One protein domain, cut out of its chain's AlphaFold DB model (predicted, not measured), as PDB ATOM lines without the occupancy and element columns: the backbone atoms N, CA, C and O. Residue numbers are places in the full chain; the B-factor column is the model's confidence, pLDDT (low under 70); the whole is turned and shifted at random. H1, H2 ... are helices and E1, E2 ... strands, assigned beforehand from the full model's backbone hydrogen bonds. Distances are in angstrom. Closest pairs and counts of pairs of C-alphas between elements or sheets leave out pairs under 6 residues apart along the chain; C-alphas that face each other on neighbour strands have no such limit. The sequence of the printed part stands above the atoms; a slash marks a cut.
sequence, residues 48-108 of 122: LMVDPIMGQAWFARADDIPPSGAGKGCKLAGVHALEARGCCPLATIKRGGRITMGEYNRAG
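Overview. This is residues 48 to 108 of the 122 residues of an uncharacterized protein of Puccinia graminis f. sp. tritici (UniProt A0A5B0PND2). With little regular structure, this is a small sheet of three short strands, E1, E2 and E4, with helix H1 over E4 and the long loop of residues 62 to 84 reaching to the opposite end at Gly 69. The printed 61 residues hold E1, E2, E3, E4, H1 in order, 21 in named elements, class mixed; the sheet, E1 - E2 - E4, is antiparallel. It is compact, radius of gyration of the C-alphas 11.3 A, and spans 30 by 25 by 20 A.

Arrangement. E1, residues 48 to 50, and E2, residues 57 to 61, form a hairpin; N 49 and O 58 are 2.8 A apart, within hydrogen-bond range. E3, residues 85 to 88, pairs with no named strand. E4, residues 98 to 100, is antiparallel to E2, N 59 and O 99 being 2.8 A apart. H1, residues 101 to 106, stands up from the sheet at a height of 7.4 A; its closest C-alphas with E2 are Trp 58 and Met 101, 6.2 A. In H1 every O i to N i+4 pair is within hydrogen-bond range.

Along the chain. E1 begins at C-alpha 48 (279.584, 270.467, 183.564) and is 6.8 A long; E2 is 13.8 A, E3 10.5 A, E4 7.0 A. H1, 8.6 A, ends at C-alpha 106 (285.007, 274.719, 197.530).

Size, cuts and confidence. The C-alphas farthest apart, of Gly 69 and Arg 106, are 32.4 A apart. The printed part has no cut. The link E2 to E3 is long; pLDDT is under 70 at residues 52, 66 to 73 and 75 to 83.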
ATOM      1  N   LEU A  48     279.581 271.842 183.094       86.12
ATOM      2  CA  LEU A  48     279.584 270.467 183.564       86.12
ATOM      3  C   LEU A  48     279.792 269.532 182.373       86.12
ATOM      4  O   LEU A  48     279.110 269.623 181.351       86.12
ATOM      5  N   MET A  49     280.723 268.612 182.538       82.56
ATOM      6  CA  MET A  49     281.124 267.621 181.561       82.56
ATOM      7  C   MET A  49     281.039 266.258 182.230       82.56
ATOM      8  O   MET A  49     281.406 266.109 183.397       82.56
ATOM      9  N   VAL A  50     280.555 265.262 181.500       77.19
ATOM     10  CA  VAL A  50     280.479 263.886 181.989       77.19
ATOM     11  C   VAL A  50     281.349 263.036 181.085       77.19
ATOM     12  O   VAL A  50     281.198 263.069 179.864       77.19
ATOM     13  N   ASP A  51     282.291 262.304 181.675       73.06
ATOM     14  CA  ASP A  51     283.059 261.313 180.932       73.06
ATOM     15  C   ASP A  51     282.104 260.203 180.446       73.06
ATOM     16  O   ASP A  51     281.477 259.547 181.281       73.06
ATOM     17  N   PRO A  52     281.956 259.979 179.130       67.19
ATOM     18  CA  PRO A  52     280.977 259.028 178.608       67.19
ATOM     19  C   PRO A  52     281.338 257.565 178.901       67.19
ATOM     20  O   PRO A  52     280.480 256.696 178.780       67.19
ATOM     21  N   ILE A  53     282.591 257.281 179.269       70.62
ATOM     22  CA  ILE A  53     283.092 255.930 179.545       70.62
ATOM     23  C   ILE A  53     283.059 255.659 181.052       70.62
ATOM     24  O   ILE A  53     282.632 254.593 181.483       70.62
ATOM     25  N   MET A  54     283.502 256.625 181.859       72.56
ATOM     26  CA  MET A  54     283.624 256.476 183.315       72.56
ATOM     27  C   MET A  54     282.433 257.040 184.103       72.56
ATOM     28  O   MET A  54     282.355 256.832 185.311       72.56
ATOM     29  N   GLY A  55     281.533 257.791 183.463       73.38
ATOM     30  CA  GLY A  55     280.394 258.449 184.116       73.38
ATOM     31  C   GLY A  55     280.786 259.541 185.118       73.38
ATOM     32  O   GLY A  55     279.945 260.017 185.879       73.38
ATOM     33  N   GLN A  56     282.061 259.937 185.160       80.06
ATOM     34  CA  GLN A  56     282.558 260.915 186.123       80.06
ATOM     35  C   GLN A  56     282.262 262.339 185.660       80.06
ATOM     36  O   GLN A  56     282.605 262.729 184.543       80.06
ATOM     37  N   ALA A  57     281.668 263.121 186.558       84.31
ATOM     38  CA  ALA A  57     281.358 264.525 186.350       84.31
ATOM     39  C   ALA A  57     282.542 265.434 186.729       84.31
ATOM     40  O   ALA A  57     283.108 265.322 187.819       84.31
ATOM     41  N   TRP A  58     282.883 266.366 185.847       87.50
ATOM     42  CA  TRP A  58     283.908 267.390 186.056       87.50
ATOM     43  C   TRP A  58     283.486 268.708 185.409       87.50
ATOM     44  O   TRP A  58     282.646 268.736 184.517       87.50
ATOM     45  N   PHE A  59     284.075 269.811 185.856       89.50
ATOM     46  CA  PHE A  59     283.860 271.132 185.283       89.50
ATOM     47  C   PHE A  59     285.092 271.586 184.516       89.50
ATOM     48  O   PHE A  59     286.221 271.382 184.965       89.50
ATOM     49  N   ALA A  60     284.872 272.244 183.384       89.81
ATOM     50  CA  ALA A  60     285.907 272.959 182.650       89.81
ATOM     51  C   ALA A  60     285.397 274.304 182.160       89.81
ATOM     52  O   ALA A  60     284.202 274.593 182.207       89.81
ATOM     53  N   ARG A  61     286.323 275.137 181.697       88.81
ATOM     54  CA  ARG A  61     285.997 276.448 181.153       88.81
ATOM     55  C   ARG A  61     285.122 276.321 179.911       88.81
ATOM     56  O   ARG A  61     285.409 275.520 179.027       88.81
ATOM     57  N   ALA A  62     284.096 277.161 179.823       83.75
ATOM     58  CA  ALA A  62     283.229 277.197 178.650       83.75
ATOM     59  C   ALA A  62     283.983 277.634 177.385       83.75
ATOM     60  O   ALA A  62     283.706 277.122 176.309       83.75
ATOM     61  N   ASP A  63     284.977 278.521 177.520       78.12
ATOM     62  CA  ASP A  63     285.793 278.998 176.394       78.12
ATOM     63  C   ASP A  63     286.749 277.946 175.811       78.12
ATOM     64  O   ASP A  63     287.256 278.124 174.704       78.12
ATOM     65  N   ASP A  64     286.978 276.843 176.529       79.31
ATOM     66  CA  ASP A  64     287.762 275.712 176.031       79.31
ATOM     67  C   ASP A  64     286.893 274.688 175.275       79.31
ATOM     68  O   ASP A  64     287.422 273.743 174.686       79.31
ATOM     69  N   ILE A  65     285.565 274.857 175.268       74.06
ATOM     70  CA  ILE A  65     284.635 273.921 174.632       74.06
ATOM     71  C   ILE A  65     284.286 274.432 173.231       74.06
ATOM     72  O   ILE A  65     283.864 275.578 173.078       74.06
ATOM     73  N   PRO A  66     284.441 273.601 172.184       66.88
ATOM     74  CA  PRO A  66     284.146 274.027 170.827       66.88
ATOM     75  C   PRO A  66     282.662 274.401 170.680       66.88
ATOM     76  O   PRO A  66     281.792 273.706 171.220       66.88
ATOM     77  N   PRO A  67     282.346 275.456 169.908       59.72
ATOM     78  CA  PRO A  67     280.975 275.898 169.720       59.72
ATOM     79  C   PRO A  67     280.157 274.778 169.072       59.72
ATOM     80  O   PRO A  67     280.452 274.317 167.967       59.72
ATOM     81  N   SER A  68     279.102 274.339 169.756       55.41
ATOM     82  CA  SER A  68     278.085 273.471 169.161       55.41
ATOM     83  C   SER A  68     276.979 274.350 168.574       55.41
ATOM     84  O   SER A  68     276.644 275.381 169.152       55.41
ATOM     85  N   GLY A  69     276.426 273.970 167.415       43.47
ATOM     86  CA  GLY A  69     275.587 274.805 166.529       43.47
ATOM     87  C   GLY A  69     274.304 275.453 167.091       43.47
ATOM     88  O   GLY A  69     273.514 275.957 166.306       43.47
ATOM     89  N   ALA A  70     274.089 275.459 168.411       42.69
ATOM     90  CA  ALA A  70     273.031 276.187 169.117       42.69
ATOM     91  C   ALA A  70     273.568 277.293 170.060       42.69
ATOM     92  O   ALA A  70     272.875 277.720 170.981       42.69
ATOM     93  N   GLY A  71     274.804 277.753 169.848       42.97
ATOM     94  CA  GLY A  71     275.272 279.061 170.313       42.97
ATOM     95  C   GLY A  71     275.538 279.230 171.808       42.97
ATOM     96  O   GLY A  71     275.754 280.355 172.212       42.97
ATOM     97  N   LYS A  72     275.523 278.190 172.647       55.44
ATOM     98  CA  LYS A  72     275.921 278.327 174.065       55.44
ATOM     99  C   LYS A  72     276.598 277.053 174.600       55.44
ATOM    100  O   LYS A  72     276.009 276.351 175.426       55.44
ATOM    101  N   GLY A  73     277.792 276.760 174.070       61.78
ATOM    102  CA  GLY A  73     278.895 275.893 174.553       61.78
ATOM    103  C   GLY A  73     278.665 274.547 175.276       61.78
ATOM    104  O   GLY A  73     279.304 273.562 174.924       61.78
ATOM    105  N   CYS A  74     277.791 274.437 176.278       70.12
ATOM    106  CA  CYS A  74     277.744 273.287 177.199       70.12
ATOM    107  C   CYS A  74     276.775 272.180 176.729       70.12
ATOM    108  O   CYS A  74     275.656 272.076 177.226       70.12
ATOM    109  N   LYS A  75     277.166 271.356 175.746       57.50
ATOM    110  CA  LYS A  75     276.294 270.285 175.198       57.50
ATOM    111  C   LYS A  75     276.624 268.868 175.705       57.50
ATOM    112  O   LYS A  75     275.874 267.935 175.444       57.50
ATOM    113  N   LEU A  76     277.734 268.690 176.422       55.16
ATOM    114  CA  LEU A  76     278.356 267.374 176.638       55.16
ATOM    115  C   LEU A  76     277.886 266.593 177.881       55.16
ATOM    116  O   LEU A  76     278.380 265.496 178.104       55.16
ATOM    117  N   ALA A  77     276.922 267.087 178.665       50.47
ATOM    118  CA  ALA A  77     276.505 266.398 179.895       50.47
ATOM    119  C   ALA A  77     275.344 265.396 179.736       50.47
ATOM    120  O   ALA A  77     274.984 264.762 180.717       50.47
ATOM    121  N   GLY A  78     274.710 265.256 178.564       43.50
ATOM    122  CA  GLY A  78     273.557 264.346 178.393       43.50
ATOM    123  C   GLY A  78     272.290 264.722 179.191       43.50
ATOM    124  O   GLY A  78     271.266 264.062 179.047       43.50
ATOM    125  N   VAL A  79     272.338 265.800 179.979       49.47
ATOM    126  CA  VAL A  79     271.241 266.380 180.771       49.47
ATOM    127  C   VAL A  79     270.963 267.804 180.271       49.47
ATOM    128  O   VAL A  79     271.795 268.396 179.577       49.47
ATOM    129  N   HIS A  80     269.775 268.334 180.579       54.16
ATOM    130  CA  HIS A  80     269.301 269.679 180.241       54.16
ATOM    131  C   HIS A  80     270.440 270.718 180.193       54.16
ATOM    132  O   HIS A  80     271.088 271.002 181.193       54.16
ATOM    133  N   ALA A  81     270.671 271.325 179.022       57.06
ATOM    134  CA  ALA A  81     271.824 272.199 178.750       57.06
ATOM    135  C   ALA A  81     271.957 273.430 179.677       57.06
ATOM    136  O   ALA A  81     272.998 274.084 179.688       57.06
ATOM    137  N   LEU A  82     270.903 273.770 180.428       56.25
ATOM    138  CA  LEU A  82     270.912 274.816 181.453       56.25
ATOM    139  C   LEU A  82     271.553 274.344 182.765       56.25
ATOM    140  O   LEU A  82     272.279 275.112 183.384       56.25
ATOM    141  N   GLU A  83     271.343 273.085 183.148       62.38
ATOM    142  CA  GLU A  83     271.944 272.462 184.337       62.38
ATOM    143  C   GLU A  83     273.428 272.146 184.119       62.38
ATOM    144  O   GLU A  83     274.192 271.985 185.067       62.38
ATOM    145  N   ALA A  84     273.853 272.112 182.854       75.06
ATOM    146  CA  ALA A  84     275.240 271.908 182.469       75.06
ATOM    147  C   ALA A  84     276.100 273.187 182.528       75.06
ATOM    148  O   ALA A  84     277.270 273.133 182.156       75.06
ATOM    149  N   ARG A  85     275.551 274.335 182.946       84.69
ATOM    150  CA  ARG A  85     276.252 275.633 183.018       84.69
ATOM    151  C   ARG A  85     276.510 276.034 184.465       84.69
ATOM    152  O   ARG A  85     275.655 275.840 185.323       84.69
ATOM    153  N   GLY A  86     277.650 276.666 184.719       88.56
ATOM    154  CA  GLY A  86     278.019 277.177 186.036       88.56
ATOM    155  C   GLY A  86     279.002 278.338 185.949       88.56
ATOM    156  O   GLY A  86     279.624 278.567 184.924       88.56
ATOM    157  N   CYS A  87     279.169 279.065 187.036       91.38
ATOM    158  CA  CYS A  87     279.967 280.275 187.134       91.38
ATOM    159  C   CYS A  87     280.937 280.141 188.306       91.38
ATOM    160  O   CYS A  87     280.549 279.681 189.376       91.38
ATOM    161  N   CYS A  88     282.189 280.548 188.128       93.62
ATOM    162  CA  CYS A  88     283.239 280.447 189.140       93.62
ATOM    163  C   CYS A  88     283.966 281.784 189.331       93.62
ATOM    164  O   CYS A  88     283.988 282.607 188.409       93.62
ATOM    165  N   PRO A  89     284.630 282.023 190.479       94.75
ATOM    166  CA  PRO A  89     285.565 283.135 190.601       94.75
ATOM    167  C   PRO A  89     286.582 283.149 189.461       94.75
ATOM    168  O   PRO A  89     286.945 282.105 188.904       94.75
ATOM    169  N   LEU A  90     287.055 284.345 189.118       90.69
ATOM    170  CA  LEU A  90     288.000 284.514 188.024       90.69
ATOM    171  C   LEU A  90     289.227 283.610 188.225       90.69
ATOM    172  O   LEU A  90     289.785 283.539 189.316       90.69
ATOM    173  N   ALA A  91     289.645 282.936 187.153       89.44
ATOM    174  CA  ALA A  91     290.815 282.057 187.132       89.44
ATOM    175  C   ALA A  91     290.764 280.833 188.076       89.44
ATOM    176  O   ALA A  91     291.806 280.225 188.316       89.44
ATOM    177  N   THR A  92     289.578 280.421 188.544       94.50
ATOM    178  CA  THR A  92     289.388 279.163 189.299       94.50
ATOM    179  C   THR A  92     289.892 277.950 188.515       94.50
ATOM    180  O   THR A  92     290.690 277.160 189.014       94.50
ATOM    181  N   ILE A  93     289.462 277.815 187.258       92.38
ATOM    182  CA  ILE A  93     289.935 276.784 186.334       92.38
ATOM    183  C   ILE A  93     290.918 277.430 185.359       92.38
ATOM    184  O   ILE A  93     290.597 278.418 184.693       92.38
ATOM    185  N   LYS A  94     292.132 276.885 185.252       92.50
ATOM    186  CA  LYS A  94     293.096 277.302 184.222       92.50
ATOM    187  C   LYS A  94     292.643 276.821 182.842       92.50
ATOM    188  O   LYS A  94     291.874 275.874 182.728       92.50
ATOM    189  N   ARG A  95     293.140 277.462 181.783       86.62
ATOM    190  CA  ARG A  95     292.881 277.025 180.403       86.62
ATOM    191  C   ARG A  95     293.333 275.574 180.189       86.62
ATOM    192  O   ARG A  95     294.433 275.228 180.615       86.62
ATOM    193  N   GLY A  96     292.488 274.748 179.578       85.62
ATOM    194  CA  GLY A  96     292.698 273.304 179.407       85.62
ATOM    195  C   GLY A  96     292.634 272.493 180.710       85.62
ATOM    196  O   GLY A  96     292.910 271.295 180.704       85.62
ATOM    197  N   GLY A  97     292.310 273.137 181.834       90.19
ATOM    198  CA  GLY A  97     292.155 272.499 183.132       90.19
ATOM    199  C   GLY A  97     290.747 271.955 183.353       90.19
ATOM    200  O   GLY A  97     289.797 272.293 182.646       90.19
ATOM    201  N   ARG A  98     290.616 271.135 184.394       90.62
ATOM    202  CA  ARG A  98     289.337 270.633 184.895       90.62
ATOM    203  C   ARG A  98     289.346 270.600 186.415       90.62
ATOM    204  O   ARG A  98     290.413 270.451 187.006       90.62
ATOM    205  N   ILE A  99     288.169 270.696 187.015       93.00
ATOM    206  CA  ILE A  99     287.970 270.520 188.455       93.00
ATOM    207  C   ILE A  99     286.831 269.537 188.710       93.00
ATOM    208  O   ILE A  99     285.919 269.382 187.901       93.00
ATOM    209  N   THR A 100     286.878 268.861 189.843       91.94
ATOM    210  CA  THR A 100     285.808 267.990 190.332       91.94
ATOM    211  C   THR A 100     284.648 268.806 190.912       91.94
ATOM    212  O   THR A 100     284.785 269.992 191.214       91.94
ATOM    213  N   MET A 101     283.503 268.160 191.149       89.06
ATOM    214  CA  MET A 101     282.369 268.784 191.850       89.06
ATOM    215  C   MET A 101     282.747 269.286 193.260       89.06
ATOM    216  O   MET A 101     282.291 270.342 193.695       89.06
ATOM    217  N   GLY A 102     283.610 268.563 193.983       90.06
ATOM    218  CA  GLY A 102     284.062 268.986 195.314       90.06
ATOM    219  C   GLY A 102     284.883 270.278 195.275       90.06
ATOM    220  O   GLY A 102     284.708 271.157 196.119       90.06
ATOM    221  N   GLU A 103     285.748 270.415 194.271       94.56
ATOM    222  CA  GLU A 103     286.546 271.622 194.041       94.56
ATOM    223  C   GLU A 103     285.690 272.789 193.548       94.56
ATOM    224  O   GLU A 103     285.889 273.911 194.006       94.56
ATOM    225  N   TYR A 104     284.698 272.520 192.695       92.69
ATOM    226  CA  TYR A 104     283.712 273.505 192.247       92.69
ATOM    227  C   TYR A 104     282.986 274.154 193.434       92.69
ATOM    228  O   TYR A 104     282.963 275.379 193.569       92.69
ATOM    229  N   ASN A 105     282.479 273.336 194.361       92.19
ATOM    230  CA  ASN A 105     281.803 273.832 195.561       92.19
ATOM    231  C   ASN A 105     282.766 274.591 196.489       92.19
ATOM    232  O   ASN A 105     282.425 275.651 197.010       92.19
ATOM    233  N   ARG A 106     283.992 274.078 196.677       94.69
ATOM    234  CA  ARG A 106     285.007 274.719 197.530       94.69
ATOM    235  C   ARG A 106     285.469 276.069 196.982       94.69
ATOM    236  O   ARG A 106     285.776 276.961 197.763       94.69
ATOM    237  N   ALA A 107     285.515 276.214 195.662       92.88
ATOM    238  CA  ALA A 107     285.867 277.464 195.003       92.88
ATOM    239  C   ALA A 107     284.748 278.517 195.072       92.88
ATOM    240  O   ALA A 107     284.960 279.644 194.643       92.88
ATOM    241  N   GLY A 108     283.569 278.187 195.614       92.06
ATOM    242  CA  GLY A 108     282.441 279.118 195.672       92.06
ATOM    243  C   GLY A 108     281.793 279.353 194.308       92.06
ATOM    244  O   GLY A 108     281.274 280.438 194.051       92.06
TER     245      GLY A 108